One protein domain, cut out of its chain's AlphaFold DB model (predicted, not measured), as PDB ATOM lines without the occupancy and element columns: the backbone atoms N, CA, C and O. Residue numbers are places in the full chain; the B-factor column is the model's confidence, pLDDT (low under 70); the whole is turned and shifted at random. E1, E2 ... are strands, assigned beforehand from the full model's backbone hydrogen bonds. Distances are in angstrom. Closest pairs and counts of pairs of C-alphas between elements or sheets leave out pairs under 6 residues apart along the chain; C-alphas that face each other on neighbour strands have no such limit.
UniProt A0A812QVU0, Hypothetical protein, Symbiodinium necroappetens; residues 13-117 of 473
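Overview. This is residues 13 to 117 of the 473 residues of the protein "Hypothetical protein" of Symbiodinium necroappetens (UniProt A0A812QVU0). Two strongly twisted sheets of five strands each lie face to face as a sandwich, E1, E2, E5, E9 and E8 in one layer and E3, E4, E10, E6 and E7 in the other, with the strands of the one crossing those of the other at 33 degrees. The chain passes from layer to layer five times, E7 runs on into E8 where two edges of the sandwich are joined, and a long loop, residues 36 to 52, links E3 to E4. The printed part has 105 residues with no named helix and ten named strands, E1 to E10 in order; the class is all strand, though under half of the residues, 51 of 105, are in named strands. The sheets run E1, E2, E5, E9, E8 and E3, E4, E10, E6, E7, both antiparallel throughout. The whole is compact, with a radius of gyration of the C-alphas of 12.7 A, and rounded, with spans of 37 by 32 by 24 A.

Along the chain. E1, residues 13 to 17, begins with C-alpha 13 at (-28.580, -22.772, -52.973) and is 13.4 A long. E2 is residues 20 to 25, 16.9 A, and E3 is residues 31 to 35, 12.6 A. E4 is residues 53 to 57, 13.0 A. E5 is residues 68 to 73, 16.4 A, beginning at C-alpha 68 at (-34.681, -21.632, -45.284). E6 is residues 80 to 84, 13.3 A; E7 is residues 90 to 93, 9.8 A; E8 is residues 96 to 99, 9.7 A. E9 is residues 102 to 107, 15.7 A. E10, residues 112 to 116, is 13.2 A long and ends with C-alpha 116 at (-54.492, -20.051, -47.386).

Arrangement. In the first sheet E1 is an edge strand and forms a hairpin with E2, with N 15 and O 22 at 2.8 A. E2 and E5 are antiparallel at 171 degrees, with N 23 and O 69 at 2.8 A. E5 and E9 stand at 160 degrees, with N 70 and O 105 at 2.9 A. E8, the other edge strand, forms a hairpin with E9, with N 99 and O 102 at 2.8 A. In the second sheet the edge strand E3 forms a hairpin with E4, with N 33 and O 55 at 3.0 A. The pairing of E10 is staggered: residues 112 to 113 pair with E4, with N 113 and O 54 at 2.8 A, and residues 113 to 116 with E6, with N 114 and O 82 at 3.0 A. E6 forms a hairpin with the edge strand E7, with N 91 and O 83 at 2.9 A. Across the sandwich, two sheets face to face, the facing parts are 10.4 A apart centre to centre and their best planes differ by 8 degrees. Among the closest C-alphas of strands in different sheets are those of Gln 15 in E1 and Arg 31 in E3, 7.3 A, and of Val 81 in E6 and Val 96 in E8, 7.2 A. E7 and E8 meet only through their link, at 59 degrees. E1 and E7 are apart, and so are E3 and E8.

Size, cuts and confidence. The two C-alphas farthest apart are those of Arg 26 and Asn 46, 37.4 A. The printed part has no cut. The link E3 to E4, 17 residues, is long; E4 to E5, 10 residues, and E5 to E6, 6 residues, are short links, and the other six are tight. The mean pLDDT of the printed part is 87.7, and residues 76 to 77 of this predicted model are under 70.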
ATOM      1  N   PHE A  13     -28.072 -21.854 -51.974       84.62
ATOM      2  CA  PHE A  13     -28.580 -22.772 -52.973       84.62
ATOM      3  C   PHE A  13     -30.030 -22.403 -53.240       84.62
ATOM      4  O   PHE A  13     -30.834 -22.373 -52.309       84.62
ATOM      5  N   ALA A  14     -30.373 -22.135 -54.497       88.12
ATOM      6  CA  ALA A  14     -31.744 -21.838 -54.892       88.12
ATOM      7  C   ALA A  14     -32.341 -23.000 -55.692       88.12
ATOM      8  O   ALA A  14     -31.769 -23.434 -56.689       88.12
ATOM      9  N   GLN A  15     -33.517 -23.474 -55.284       85.38
ATOM     10  CA  GLN A  15     -34.339 -24.408 -56.046       85.38
ATOM     11  C   GLN A  15     -35.607 -23.694 -56.513       85.38
ATOM     12  O   GLN A  15     -36.298 -23.072 -55.707       85.38
ATOM     13  N   ILE A  16     -35.929 -23.803 -57.803       84.81
ATOM     14  CA  ILE A  16     -37.130 -23.203 -58.397       84.81
ATOM     15  C   ILE A  16     -37.978 -24.308 -59.018       84.81
ATOM     16  O   ILE A  16     -37.494 -25.052 -59.868       84.81
ATOM     17  N   ARG A  17     -39.245 -24.418 -58.610       79.62
ATOM     18  CA  ARG A  17     -40.186 -25.403 -59.165       79.62
ATOM     19  C   ARG A  17     -41.620 -24.908 -59.026       79.62
ATOM     20  O   ARG A  17     -42.017 -24.481 -57.949       79.62
ATOM     21  N   GLY A  18     -42.394 -24.952 -60.112       74.12
ATOM     22  CA  GLY A  18     -43.817 -24.580 -60.087       74.12
ATOM     23  C   GLY A  18     -44.091 -23.160 -59.570       74.12
ATOM     24  O   GLY A  18     -45.077 -22.942 -58.878       74.12
ATOM     25  N   GLY A  19     -43.192 -22.203 -59.833       78.38
ATOM     26  CA  GLY A  19     -43.315 -20.825 -59.340       78.38
ATOM     27  C   GLY A  19     -42.956 -20.619 -57.862       78.38
ATOM     28  O   GLY A  19     -43.096 -19.505 -57.366       78.38
ATOM     29  N   VAL A  20     -42.475 -21.657 -57.172       86.94
ATOM     30  CA  VAL A  20     -41.926 -21.578 -55.814       86.94
ATOM     31  C   VAL A  20     -40.409 -21.475 -55.890       86.94
ATOM     32  O   VAL A  20     -39.779 -22.218 -56.648       86.94
ATOM     33  N   VAL A  21     -39.827 -20.588 -55.086       90.94
ATOM     34  CA  VAL A  21     -38.375 -20.474 -54.901       90.94
ATOM     35  C   VAL A  21     -38.033 -20.848 -53.466       90.94
ATOM     36  O   VAL A  21     -38.572 -20.262 -52.529       90.94
ATOM     37  N   MET A  22     -37.124 -21.802 -53.294       92.62
ATOM     38  CA  MET A  22     -36.548 -22.174 -52.005       92.62
ATOM     39  C   MET A  22     -35.067 -21.832 -51.999       92.62
ATOM     40  O   MET A  22     -34.339 -22.280 -52.878       92.62
ATOM     41  N   ILE A  23     -34.624 -21.069 -51.007       91.88
ATOM     42  CA  ILE A  23     -33.226 -20.685 -50.825       91.88
ATOM     43  C   ILE A  23     -32.743 -21.277 -49.511       91.88
ATOM     44  O   ILE A  23     -33.345 -21.053 -48.458       91.88
ATOM     45  N   THR A  24     -31.661 -22.043 -49.572       90.31
ATOM     46  CA  THR A  24     -31.061 -22.697 -48.408       90.31
ATOM     47  C   THR A  24     -29.581 -22.367 -48.339       90.31
ATOM     48  O   THR A  24     -28.943 -22.116 -49.357       90.31
ATOM     49  N   ARG A  25     -29.006 -22.384 -47.138       86.31
ATOM     50  CA  ARG A  25     -27.561 -22.273 -46.943       86.31
ATOM     51  C   ARG A  25     -27.073 -23.582 -46.323       86.31
ATOM     52  O   ARG A  25     -27.701 -24.105 -45.412       86.31
ATOM     53  N   ARG A  26     -26.017 -24.181 -46.890       75.19
ATOM     54  CA  ARG A  26     -25.386 -25.461 -46.457       75.19
ATOM     55  C   ARG A  26     -26.222 -26.747 -46.540       75.19
ATOM     56  O   ARG A  26     -25.661 -27.827 -46.357       75.19
ATOM     57  N   HIS A  27     -27.511 -26.688 -46.858       73.69
ATOM     58  CA  HIS A  27     -28.345 -27.882 -47.006       73.69
ATOM     59  C   HIS A  27     -28.465 -28.301 -48.475       73.69
ATOM     60  O   HIS A  27     -29.528 -28.168 -49.076       73.69
ATOM     61  N   SER A  28     -27.395 -28.860 -49.049       72.25
ATOM     62  CA  SER A  28     -27.383 -29.322 -50.453       72.25
ATOM     63  C   SER A  28     -28.426 -30.405 -50.763       72.25
ATOM     64  O   SER A  28     -28.799 -30.594 -51.914       72.25
ATOM     65  N   ARG A  29     -28.925 -31.101 -49.733       82.25
ATOM     66  CA  ARG A  29     -29.988 -32.115 -49.844       82.25
ATOM     67  C   ARG A  29     -31.396 -31.568 -49.620       82.25
ATOM     68  O   ARG A  29     -32.354 -32.339 -49.708       82.25
ATOM     69  N   ALA A  30     -31.528 -30.285 -49.279       86.81
ATOM     70  CA  ALA A  30     -32.831 -29.668 -49.117       86.81
ATOM     71  C   ALA A  30     -33.558 -29.672 -50.456       86.81
ATOM     72  O   ALA A  30     -33.020 -29.226 -51.470       86.81
ATOM     73  N   ARG A  31     -34.794 -30.152 -50.452       92.38
ATOM     74  CA  ARG A  31     -35.655 -30.116 -51.633       92.38
ATOM     75  C   ARG A  31     -37.106 -29.955 -51.230       92.38
ATOM     76  O   ARG A  31     -37.464 -30.262 -50.094       92.38
ATOM     77  N   PHE A  32     -37.942 -29.541 -52.170       92.94
ATOM     78  CA  PHE A  32     -39.384 -29.557 -51.979       92.94
ATOM     79  C   PHE A  32     -40.115 -30.275 -53.110       92.94
ATOM     80  O   PHE A  32     -39.669 -30.327 -54.262       92.94
ATOM     81  N   GLU A  33     -41.265 -30.833 -52.757       93.50
ATOM     82  CA  GLU A  33     -42.211 -31.452 -53.677       93.50
ATOM     83  C   GLU A  33     -43.625 -30.943 -53.401       93.50
ATOM     84  O   GLU A  33     -43.933 -30.498 -52.295       93.50
ATOM     85  N   THR A  34     -44.478 -30.985 -54.420       88.62
ATOM     86  CA  THR A  34     -45.912 -30.760 -54.239       88.62
ATOM     87  C   THR A  34     -46.527 -32.062 -53.752       88.62
ATOM     88  O   THR A  34     -46.388 -33.081 -54.424       88.62
ATOM     89  N   ALA A  35     -47.175 -32.033 -52.592       86.62
ATOM     90  CA  ALA A  35     -47.847 -33.189 -52.018       86.62
ATOM     91  C   ALA A  35     -49.305 -33.262 -52.484       86.62
ATOM     92  O   ALA A  35     -49.974 -32.233 -52.628       86.62
ATOM     93  N   ASP A  36     -49.807 -34.485 -52.663       81.50
ATOM     94  CA  ASP A  36     -51.246 -34.711 -52.767       81.50
ATOM     95  C   ASP A  36     -51.898 -34.369 -51.416       81.50
ATOM     96  O   ASP A  36     -51.363 -34.662 -50.341       81.50
ATOM     97  N   LEU A  37     -53.076 -33.747 -51.460       77.00
ATOM     98  CA  LEU A  37     -53.870 -33.448 -50.275       77.00
ATOM     99  C   LEU A  37     -54.174 -34.716 -49.460       77.00
ATOM    100  O   LEU A  37     -54.266 -34.641 -48.236       77.00
ATOM    101  N   GLN A  38     -54.294 -35.873 -50.122       80.56
ATOM    102  CA  GLN A  38     -54.520 -37.169 -49.471       80.56
ATOM    103  C   GLN A  38     -53.311 -37.668 -48.666       80.56
ATOM    104  O   GLN A  38     -53.485 -38.410 -47.701       80.56
ATOM    105  N   GLU A  39     -52.098 -37.255 -49.035       81.88
ATOM    106  CA  GLU A  39     -50.856 -37.621 -48.341       81.88
ATOM    107  C   GLU A  39     -50.556 -36.705 -47.144       81.88
ATOM    108  O   GLU A  39     -49.635 -36.958 -46.363       81.88
ATOM    109  N   CYS A  40     -51.315 -35.619 -46.994       82.25
ATOM    110  CA  CYS A  40     -51.088 -34.613 -45.971       82.25
ATOM    111  C   CYS A  40     -51.875 -34.912 -44.685       82.25
ATOM    112  O   CYS A  40     -52.982 -35.456 -44.738       82.25
ATOM    113  N   PRO A  41     -51.369 -34.495 -43.505       82.69
ATOM    114  CA  PRO A  41     -52.178 -34.492 -42.296       82.69
ATOM    115  C   PRO A  41     -53.457 -33.690 -42.523       82.69
ATOM    116  O   PRO A  41     -53.430 -32.654 -43.196       82.69
ATOM    117  N   LYS A  42     -54.569 -34.144 -41.936       88.38
ATOM    118  CA  LYS A  42     -55.879 -33.504 -42.092       88.38
ATOM    119  C   LYS A  42     -55.765 -31.999 -41.831       88.38
ATOM    120  O   LYS A  42     -55.336 -31.588 -40.754       88.38
ATOM    121  N   LEU A  43     -56.132 -31.200 -42.833       87.69
ATOM    122  CA  LEU A  43     -56.077 -29.743 -42.747       87.69
ATOM    123  C   LEU A  43     -56.906 -29.222 -41.559       87.69
ATOM    124  O   LEU A  43     -57.893 -29.870 -41.179       87.69
ATOM    125  N   PRO A  44     -56.550 -28.055 -40.982       86.25
ATOM    126  CA  PRO A  44     -57.365 -27.444 -39.946       86.25
ATOM    127  C   PRO A  44     -58.809 -27.259 -40.419       86.25
ATOM    128  O   PRO A  44     -59.070 -26.961 -41.587       86.25
ATOM    129  N   ALA A  45     -59.757 -27.406 -39.494       83.31
ATOM    130  CA  ALA A  45     -61.161 -27.182 -39.802       83.31
ATOM    131  C   ALA A  45     -61.367 -25.767 -40.364       83.31
ATOM    132  O   ALA A  45     -60.896 -24.783 -39.794       83.31
ATOM    133  N   ASN A  46     -62.122 -25.687 -41.459       80.62
ATOM    134  CA  ASN A  46     -62.484 -24.451 -42.149       80.62
ATOM    135  C   ASN A  46     -61.328 -23.684 -42.820       80.62
ATOM    136  O   ASN A  46     -61.526 -22.532 -43.203       80.62
ATOM    137  N   VAL A  47     -60.160 -24.308 -42.997       82.94
ATOM    138  CA  VAL A  47     -59.045 -23.730 -43.757       82.94
ATOM    139  C   VAL A  47     -59.043 -24.273 -45.183       82.94
ATOM    140  O   VAL A  47     -59.049 -25.483 -45.399       82.94
ATOM    141  N   CYS A  48     -59.003 -23.365 -46.162       81.38
ATOM    142  CA  CYS A  48     -58.892 -23.696 -47.580       81.38
ATOM    143  C   CYS A  48     -57.482 -23.359 -48.108       81.38
ATOM    144  O   CYS A  48     -57.047 -22.209 -47.962       81.38
ATOM    145  N   PRO A  49     -56.757 -24.321 -48.713       84.81
ATOM    146  CA  PRO A  49     -55.464 -24.058 -49.329       84.81
ATOM    147  C   PRO A  49     -55.632 -23.301 -50.654       84.81
ATOM    148  O   PRO A  49     -56.323 -23.751 -51.567       84.81
ATOM    149  N   PHE A  50     -54.965 -22.155 -50.768       82.50
ATOM    150  CA  PHE A  50     -54.894 -21.314 -51.970       82.50
ATOM    151  C   PHE A  50     -53.590 -21.489 -52.756       82.50
ATOM    152  O   PHE A  50     -53.435 -20.905 -53.826       82.50
ATOM    153  N   SER A  51     -52.658 -22.285 -52.237       84.69
ATOM    154  CA  SER A  51     -51.490 -22.793 -52.955       84.69
ATOM    155  C   SER A  51     -51.487 -24.320 -52.909       84.69
ATOM    156  O   SER A  51     -52.163 -24.900 -52.051       84.69
ATOM    157  N   PRO A  52     -50.719 -24.999 -53.772       84.75
ATOM    158  CA  PRO A  52     -50.399 -26.402 -53.552       84.75
ATOM    159  C   PRO A  52     -49.749 -26.600 -52.176       84.75
ATOM    160  O   PRO A  52     -49.104 -25.680 -51.655       84.75
ATOM    161  N   ILE A  53     -49.918 -27.788 -51.588       91.69
ATOM    162  CA  ILE A  53     -49.217 -28.137 -50.350       91.69
ATOM    163  C   ILE A  53     -47.790 -28.518 -50.715       91.69
ATOM    164  O   ILE A  53     -47.553 -29.431 -51.501       91.69
ATOM    165  N   LEU A  54     -46.836 -27.795 -50.148       94.75
ATOM    166  CA  LEU A  54     -45.417 -28.035 -50.325       94.75
ATOM    167  C   LEU A  54     -44.925 -28.920 -49.194       94.75
ATOM    168  O   LEU A  54     -45.153 -28.618 -48.027       94.75
ATOM    169  N   LYS A  55     -44.217 -29.989 -49.539       95.56
ATOM    170  CA  LYS A  55     -43.545 -30.879 -48.601       95.56
ATOM    171  C   LYS A  55     -42.049 -30.652 -48.705       95.56
ATOM    172  O   LYS A  55     -41.429 -30.970 -49.721       95.56
ATOM    173  N   LEU A  56     -41.479 -30.059 -47.661       95.38
ATOM    174  CA  LEU A  56     -40.046 -29.810 -47.587       95.38
ATOM    175  C   LEU A  56     -39.333 -31.037 -47.018       95.38
ATOM    176  O   LEU A  56     -39.795 -31.657 -46.057       95.38
ATOM    177  N   LEU A  57     -38.192 -31.372 -47.609       93.38
ATOM    178  CA  LEU A  57     -37.420 -32.564 -47.291       93.38
ATOM    179  C   LEU A  57     -35.959 -32.211 -46.978       93.38
ATOM    180  O   LEU A  57     -35.401 -31.331 -47.641       93.38
ATOM    181  N   PRO A  58     -35.308 -32.953 -46.060       92.06
ATOM    182  CA  PRO A  58     -35.848 -34.068 -45.260       92.06
ATOM    183  C   PRO A  58     -36.795 -33.599 -44.142       92.06
ATOM    184  O   PRO A  58     -36.459 -32.680 -43.411       92.06
ATOM    185  N   HIS A  59     -37.960 -34.239 -43.998       87.31
ATOM    186  CA  HIS A  59     -39.012 -33.802 -43.067       87.31
ATOM    187  C   HIS A  59     -38.504 -33.654 -41.621       87.31
ATOM    188  O   HIS A  59     -37.697 -34.463 -41.164       87.31
ATOM    189  N   ASP A  60     -38.972 -32.618 -40.924       85.88
ATOM    190  CA  ASP A  60     -38.645 -32.249 -39.538       85.88
ATOM    191  C   ASP A  60     -37.173 -31.929 -39.229       85.88
ATOM    192  O   ASP A  60     -36.855 -31.584 -38.085       85.88
ATOM    193  N   ALA A  61     -36.256 -31.971 -40.205       89.81
ATOM    194  CA  ALA A  61     -34.879 -31.574 -39.924       89.81
ATOM    195  C   ALA A  61     -34.818 -30.067 -39.630       89.81
ATOM    196  O   ALA A  61     -35.342 -29.253 -40.393       89.81
ATOM    197  N   ARG A  62     -34.199 -29.722 -38.495       90.75
ATOM    198  CA  ARG A  62     -34.111 -28.361 -37.952       90.75
ATOM    199  C   ARG A  62     -32.768 -27.715 -38.255       90.75
ATOM    200  O   ARG A  62     -31.777 -28.408 -38.477       90.75
ATOM    201  N   PHE A  63     -32.751 -26.391 -38.223       88.94
ATOM    202  CA  PHE A  63     -31.564 -25.578 -38.432       88.94
ATOM    203  C   PHE A  63     -31.686 -24.284 -37.621       88.94
ATOM    204  O   PHE A  63     -32.653 -23.536 -37.756       88.94
ATOM    205  N   ASP A  64     -30.711 -24.064 -36.739       80.69
ATOM    206  CA  ASP A  64     -30.799 -23.045 -35.685       80.69
ATOM    207  C   ASP A  64     -30.252 -21.673 -36.118       80.69
ATOM    208  O   ASP A  64     -30.673 -20.648 -35.587       80.69
ATOM    209  N   GLU A  65     -29.334 -21.637 -37.089       85.00
ATOM    210  CA  GLU A  65     -28.598 -20.412 -37.451       85.00
ATOM    211  C   GLU A  65     -28.952 -19.851 -38.836       85.00
ATOM    212  O   GLU A  65     -28.872 -18.643 -39.054       85.00
ATOM    213  N   GLU A  66     -29.327 -20.707 -39.790       88.81
ATOM    214  CA  GLU A  66     -29.480 -20.328 -41.200       88.81
ATOM    215  C   GLU A  66     -30.868 -20.757 -41.712       88.81
ATOM    216  O   GLU A  66     -31.023 -21.893 -42.166       88.81
ATOM    217  N   PRO A  67     -31.898 -19.886 -41.623       93.12
ATOM    218  CA  PRO A  67     -33.247 -20.232 -42.039       93.12
ATOM    219  C   PRO A  67     -33.335 -20.534 -43.538       93.12
ATOM    220  O   PRO A  67     -32.629 -19.948 -44.361       93.12
ATOM    221  N   VAL A  68     -34.285 -21.388 -43.904       93.31
ATOM    222  CA  VAL A  68     -34.681 -21.632 -45.284       93.31
ATOM    223  C   VAL A  68     -35.659 -20.537 -45.651       93.31
ATOM    224  O   VAL A  68     -36.664 -20.335 -44.965       93.31
ATOM    225  N   ILE A  69     -35.355 -19.831 -46.731       95.06
ATOM    226  CA  ILE A  69     -36.220 -18.787 -47.262       95.06
ATOM    227  C   ILE A  69     -37.080 -19.416 -48.348       95.06
ATOM    228  O   ILE A  69     -36.564 -20.035 -49.277       95.06
ATOM    229  N   LEU A  70     -38.392 -19.244 -48.241       95.19
ATOM    230  CA  LEU A  70     -39.333 -19.637 -49.281       95.19
ATOM    231  C   LEU A  70     -40.056 -18.421 -49.824       95.19
ATOM    232  O   LEU A  70     -40.459 -17.533 -49.075       95.19
ATOM    233  N   ILE A  71     -40.242 -18.433 -51.136       94.00
ATOM    234  CA  ILE A  71     -41.006 -17.446 -51.881       94.00
ATOM    235  C   ILE A  71     -42.063 -18.226 -52.642       94.00
ATOM    236  O   ILE A  71     -41.752 -18.998 -53.552       94.00
ATOM    237  N   ILE A  72     -43.311 -18.054 -52.233       91.75
ATOM    238  CA  ILE A  72     -44.450 -18.809 -52.746       91.75
ATOM    239  C   ILE A  72     -45.396 -17.821 -53.401       91.75
ATOM    240  O   ILE A  72     -45.724 -16.802 -52.803       91.75
ATOM    241  N   ARG A  73     -45.860 -18.108 -54.615       81.50
ATOM    242  CA  ARG A  73     -46.927 -17.313 -55.229       81.50
ATOM    243  C   ARG A  73     -48.241 -17.509 -54.495       81.50
ATOM    244  O   ARG A  73     -48.579 -18.622 -54.096       81.50
ATOM    245  N   VAL A  74     -48.987 -16.428 -54.337       80.06
ATOM    246  CA  VAL A  74     -50.240 -16.423 -53.593       80.06
ATOM    247  C   VAL A  74     -51.358 -15.811 -54.414       80.06
ATOM    248  O   VAL A  74     -51.181 -14.797 -55.085       80.06
ATOM    249  N   CYS A  75     -52.531 -16.431 -54.331       71.19
ATOM    250  CA  CYS A  75     -53.745 -15.871 -54.904       71.19
ATOM    251  C   CYS A  75     -54.198 -14.641 -54.101       71.19
ATOM    252  O   CYS A  75     -53.947 -14.529 -52.896       71.19
ATOM    253  N   THR A  76     -54.946 -13.748 -54.749       67.50
ATOM    254  CA  THR A  76     -55.606 -12.620 -54.081       67.50
ATOM    255  C   THR A  76     -56.465 -13.113 -52.913       67.50
ATOM    256  O   THR A  76     -57.268 -14.032 -53.059       67.50
ATOM    257  N   GLY A  77     -56.298 -12.498 -51.739       69.44
ATOM    258  CA  GLY A  77     -57.020 -12.876 -50.518       69.44
ATOM    259  C   GLY A  77     -56.333 -13.948 -49.667       69.44
ATOM    260  O   GLY A  77     -56.826 -14.254 -48.581       69.44
ATOM    261  N   ALA A  78     -55.190 -14.481 -50.103       81.88
ATOM    262  CA  ALA A  78     -54.297 -15.219 -49.223       81.88
ATOM    263  C   ALA A  78     -53.733 -14.287 -48.140       81.88
ATOM    264  O   ALA A  78     -53.256 -13.193 -48.437       81.88
ATOM    265  N   GLN A  79     -53.823 -14.716 -46.884       85.00
ATOM    266  CA  GLN A  79     -53.454 -13.891 -45.724       85.00
ATOM    267  C   GLN A  79     -52.591 -14.644 -44.716       85.00
ATOM    268  O   GLN A  79     -52.004 -14.024 -43.835       85.00
ATOM    269  N   VAL A  80     -52.548 -15.975 -44.805       93.00
ATOM    270  CA  VAL A  80     -51.900 -16.826 -43.808       93.00
ATOM    271  C   VAL A  80     -51.140 -17.934 -44.511       93.00
ATOM    272  O   VAL A  80     -51.642 -18.535 -45.460       93.00
ATOM    273  N   VAL A  81     -49.941 -18.230 -44.017       95.38
ATOM    274  CA  VAL A  81     -49.237 -19.469 -44.353       95.38
ATOM    275  C   VAL A  81     -49.417 -20.432 -43.197       95.38
ATOM    276  O   VAL A  81     -49.190 -20.083 -42.040       95.38
ATOM    277  N   TRP A  82     -49.838 -21.643 -43.520       95.19
ATOM    278  CA  TRP A  82     -49.988 -22.736 -42.578       95.19
ATOM    279  C   TRP A  82     -48.812 -23.681 -42.737       95.19
ATOM    280  O   TRP A  82     -48.433 -23.995 -43.865       95.19
ATOM    281  N   ARG A  83     -48.261 -24.164 -41.624       95.56
ATOM    282  CA  ARG A  83     -47.268 -25.242 -41.626       95.56
ATOM    283  C   ARG A  83     -47.695 -26.404 -40.746       95.56
ATOM    284  O   ARG A  83     -48.399 -26.207 -39.755       95.56
ATOM    285  N   SER A  84     -47.249 -27.603 -41.094       94.88
ATOM    286  CA  SER A  84     -47.357 -28.767 -40.232       94.88
ATOM    287  C   SER A  84     -46.356 -28.662 -39.089       94.88
ATOM    288  O   SER A  84     -45.256 -28.134 -39.233       94.88
ATOM    289  N   THR A  85     -46.739 -29.217 -37.956       92.62
ATOM    290  CA  THR A  85     -45.916 -29.390 -36.763       92.62
ATOM    291  C   THR A  85     -45.496 -30.855 -36.656       92.62
ATOM    292  O   THR A  85     -46.116 -31.731 -37.261       92.62
ATOM    293  N   SER A  86     -44.485 -31.148 -35.839       87.62
ATOM    294  CA  SER A  86     -43.928 -32.504 -35.691       87.62
ATOM    295  C   SER A  86     -44.907 -33.540 -35.113       87.62
ATOM    296  O   SER A  86     -44.619 -34.731 -35.110       87.62
ATOM    297  N   ASN A  87     -46.057 -33.114 -34.579       88.88
ATOM    298  CA  ASN A  87     -47.119 -34.014 -34.115       88.88
ATOM    299  C   ASN A  87     -48.232 -34.219 -35.165       88.88
ATOM    300  O   ASN A  87     -49.270 -34.797 -34.847       88.88
ATOM    301  N   GLY A  88     -48.038 -33.724 -36.392       87.75
ATOM    302  CA  GLY A  88     -49.008 -33.808 -37.482       87.75
ATOM    303  C   GLY A  88     -50.142 -32.779 -37.416       87.75
ATOM    304  O   GLY A  88     -51.015 -32.800 -38.279       87.75
ATOM    305  N   ASN A  89     -50.147 -31.867 -36.437       92.62
ATOM    306  CA  ASN A  89     -51.080 -30.738 -36.423       92.62
ATOM    307  C   ASN A  89     -50.586 -29.602 -37.318       92.62
ATOM    308  O   ASN A  89     -49.438 -29.591 -37.755       92.62
ATOM    309  N   TRP A  90     -51.441 -28.611 -37.538       94.06
ATOM    310  CA  TRP A  90     -51.153 -27.437 -38.353       94.06
ATOM    311  C   TRP A  90     -51.196 -26.163 -37.510       94.06
ATOM    312  O   TRP A  90     -52.070 -26.011 -36.656       94.06
ATOM    313  N   GLU A  91     -50.293 -25.230 -37.787       94.31
ATOM    314  CA  GLU A  91     -50.257 -23.911 -37.153       94.31
ATOM    315  C   GLU A  91     -50.046 -22.799 -38.185       94.31
ATOM    316  O   GLU A  91     -49.502 -23.029 -39.268       94.31
ATOM    317  N   SER A  92     -50.491 -21.587 -37.850       95.19
ATOM    318  CA  SER A  92     -50.271 -20.404 -38.682       95.19
ATOM    319  C   SER A  92     -48.900 -19.793 -38.401       95.19
ATOM    320  O   SER A  92     -48.498 -19.633 -37.247       95.19
ATOM    321  N   LEU A  93     -48.186 -19.430 -39.461       95.25
ATOM    322  CA  LEU A  93     -46.943 -18.677 -39.370       95.25
ATOM    323  C   LEU A  93     -47.249 -17.189 -39.213       95.25
ATOM    324  O   LEU A  93     -47.996 -16.621 -40.007       95.25
ATOM    325  N   GLN A  94     -46.659 -16.574 -38.189       93.00
ATOM    326  CA  GLN A  94     -46.820 -15.145 -37.905       93.00
ATOM    327  C   GLN A  94     -45.814 -14.291 -38.689       93.00
ATOM    328  O   GLN A  94     -46.161 -13.222 -39.180       93.00
ATOM    329  N   ASP A  95     -44.592 -14.796 -38.879       91.75
ATOM    330  CA  ASP A  95     -43.491 -14.073 -39.525       91.75
ATOM    331  C   ASP A  95     -43.472 -14.307 -41.044       91.75
ATOM    332  O   ASP A  95     -42.516 -14.848 -41.608       91.75
ATOM    333  N   VAL A  96     -44.575 -13.946 -41.705       94.62
ATOM    334  CA  VAL A  96     -44.713 -14.029 -43.163       94.62
ATOM    335  C   VAL A  96     -44.899 -12.639 -43.737       94.62
ATOM    336  O   VAL A  96     -45.803 -11.900 -43.349       94.62
ATOM    337  N   GLU A  97     -44.080 -12.311 -44.724       93.88
ATOM    338  CA  GLU A  97     -44.172 -11.055 -45.446       93.88
ATOM    339  C   GLU A  97     -44.885 -11.299 -46.784       93.88
ATOM    340  O   GLU A  97     -44.433 -12.083 -47.618       93.88
ATOM    341  N   PHE A  98     -46.024 -10.641 -46.998       87.25
ATOM    342  CA  PHE A  98     -46.764 -10.726 -48.257       87.25
ATOM    343  C   PHE A  98     -46.412  -9.537 -49.155       87.25
ATOM    344  O   PHE A  98     -46.684  -8.385 -48.816       87.25
ATOM    345  N   TYR A  99     -45.844  -9.821 -50.323       80.19
ATOM    346  CA  TYR A  99     -45.442  -8.830 -51.316       80.19
ATOM    347  C   TYR A  99     -46.024  -9.179 -52.675       80.19
ATOM    348  O   TYR A  99     -45.597 -10.155 -53.281       80.19
ATOM    349  N   LEU A 100     -46.949  -8.351 -53.176       70.31
ATOM    350  CA  LEU A 100     -47.335  -8.316 -54.597       70.31
ATOM    351  C   LEU A 100     -47.516  -9.722 -55.204       70.31
ATOM    352  O   LEU A 100     -46.732 -10.154 -56.047       70.31
ATOM    353  N   GLY A 101     -48.482 -10.477 -54.675       77.31
ATOM    354  CA  GLY A 101     -48.767 -11.836 -55.149       77.31
ATOM    355  C   GLY A 101     -47.777 -12.910 -54.683       77.31
ATOM    356  O   GLY A 101     -47.832 -14.034 -55.171       77.31
ATOM    357  N   HIS A 102     -46.889 -12.611 -53.731       87.19
ATOM    358  CA  HIS A 102     -45.957 -13.574 -53.142       87.19
ATOM    359  C   HIS A 102     -46.019 -13.557 -51.609       87.19
ATOM    360  O   HIS A 102     -46.220 -12.511 -51.000       87.19
ATOM    361  N   ALA A 103     -45.809 -14.715 -50.990       92.50
ATOM    362  CA  ALA A 103     -45.493 -14.873 -49.579       92.50
ATOM    363  C   ALA A 103     -44.007 -15.205 -49.451       92.50
ATOM    364  O   ALA A 103     -43.533 -16.182 -50.037       92.50
ATOM    365  N   VAL A 104     -43.291 -14.394 -48.682       94.56
ATOM    366  CA  VAL A 104     -41.894 -14.600 -48.314       94.56
ATOM    367  C   VAL A 104     -41.864 -15.014 -46.854       94.56
ATOM    368  O   VAL A 104     -42.370 -14.309 -45.984       94.56
ATOM    369  N   LEU A 105     -41.295 -16.182 -46.582       95.56
ATOM    370  CA  LEU A 105     -41.235 -16.731 -45.234       95.56
ATOM    371  C   LEU A 105     -39.859 -17.312 -44.935       95.56
ATOM    372  O   LEU A 105     -39.141 -17.771 -45.826       95.56
ATOM    373  N   ARG A 106     -39.521 -17.301 -43.648       95.25
ATOM    374  CA  ARG A 106     -38.310 -17.900 -43.093       95.25
ATOM    375  C   ARG A 106     -38.728 -19.069 -42.214       95.25
ATOM    376  O   ARG A 106     -39.480 -18.901 -41.258       95.25
ATOM    377  N   LEU A 107     -38.275 -20.262 -42.558       94.75
ATOM    378  CA  LEU A 107     -38.480 -21.461 -41.749       94.75
ATOM    379  C   LEU A 107     -37.194 -21.790 -41.017       94.75
ATOM    380  O   LEU A 107     -36.149 -21.394 -41.500       94.75
ATOM    381  N   ASN A 108     -37.282 -22.527 -39.905       93.88
ATOM    382  CA  ASN A 108     -36.136 -23.064 -39.145       93.88
ATOM    383  C   ASN A 108     -36.142 -24.606 -39.103       93.88
ATOM    384  O   ASN A 108     -35.393 -25.235 -38.358       93.88
ATOM    385  N   HIS A 109     -37.068 -25.229 -39.832       93.69
ATOM    386  CA  HIS A 109     -37.124 -26.669 -40.033       93.69
ATOM    387  C   HIS A 109     -37.921 -27.000 -41.295       93.69
ATOM    388  O   HIS A 109     -38.746 -26.201 -41.750       93.69
ATOM    389  N   PHE A 110     -37.693 -28.184 -41.849       94.88
ATOM    390  CA  PHE A 110     -38.478 -28.691 -42.969       94.88
ATOM    391  C   PHE A 110     -39.831 -29.224 -42.489       94.88
ATOM    392  O   PHE A 110     -39.897 -30.020 -41.559       94.88
ATOM    393  N   CYS A 111     -40.913 -28.795 -43.129       95.62
ATOM    394  CA  CYS A 111     -42.290 -29.144 -42.780       95.62
ATOM    395  C   CYS A 111     -43.153 -29.210 -44.049       95.62
ATOM    396  O   CYS A 111     -42.683 -28.899 -45.147       95.62
ATOM    397  N   ASN A 112     -44.415 -29.610 -43.905       95.88
ATOM    398  CA  ASN A 112     -45.412 -29.374 -44.940       95.88
ATOM    399  C   ASN A 112     -45.984 -27.971 -44.757       95.88
ATOM    400  O   ASN A 112     -46.165 -27.532 -43.624       95.88
ATOM    401  N   LEU A 113     -46.297 -27.265 -45.834       96.38
ATOM    402  CA  LEU A 113     -46.887 -25.935 -45.744       96.38
ATOM    403  C   LEU A 113     -47.748 -25.594 -46.950       96.38
ATOM    404  O   LEU A 113     -47.575 -26.144 -48.032       96.38
ATOM    405  N   PHE A 114     -48.659 -24.652 -46.764       94.31
ATOM    406  CA  PHE A 114     -49.438 -24.063 -47.845       94.31
ATOM    407  C   PHE A 114     -49.865 -22.650 -47.468       94.31
ATOM    408  O   PHE A 114     -49.907 -22.278 -46.295       94.31
ATOM    409  N   VAL A 115     -50.221 -21.862 -48.472       92.12
ATOM    410  CA  VAL A 115     -50.800 -20.535 -48.285       92.12
ATOM    411  C   VAL A 115     -52.315 -20.649 -48.367       92.12
ATOM    412  O   VAL A 115     -52.838 -21.305 -49.265       92.12
ATOM    413  N   GLY A 116     -53.035 -20.030 -47.439       89.44
ATOM    414  CA  GLY A 116     -54.492 -20.051 -47.386       89.44
ATOM    415  C   GLY A 116     -55.082 -18.766 -46.809       89.44
ATOM    416  O   GLY A 116     -54.432 -17.718 -46.732       89.44
ATOM    417  N   SER A 117     -56.346 -18.852 -46.404       82.25
ATOM    418  CA  SER A 117     -57.045 -17.777 -45.692       82.25
ATOM    419  C   SER A 117     -56.979 -17.961 -44.173       82.25
ATOM    420  O   SER A 117     -56.704 -19.055 -43.670       82.25
TER     421      SER A 117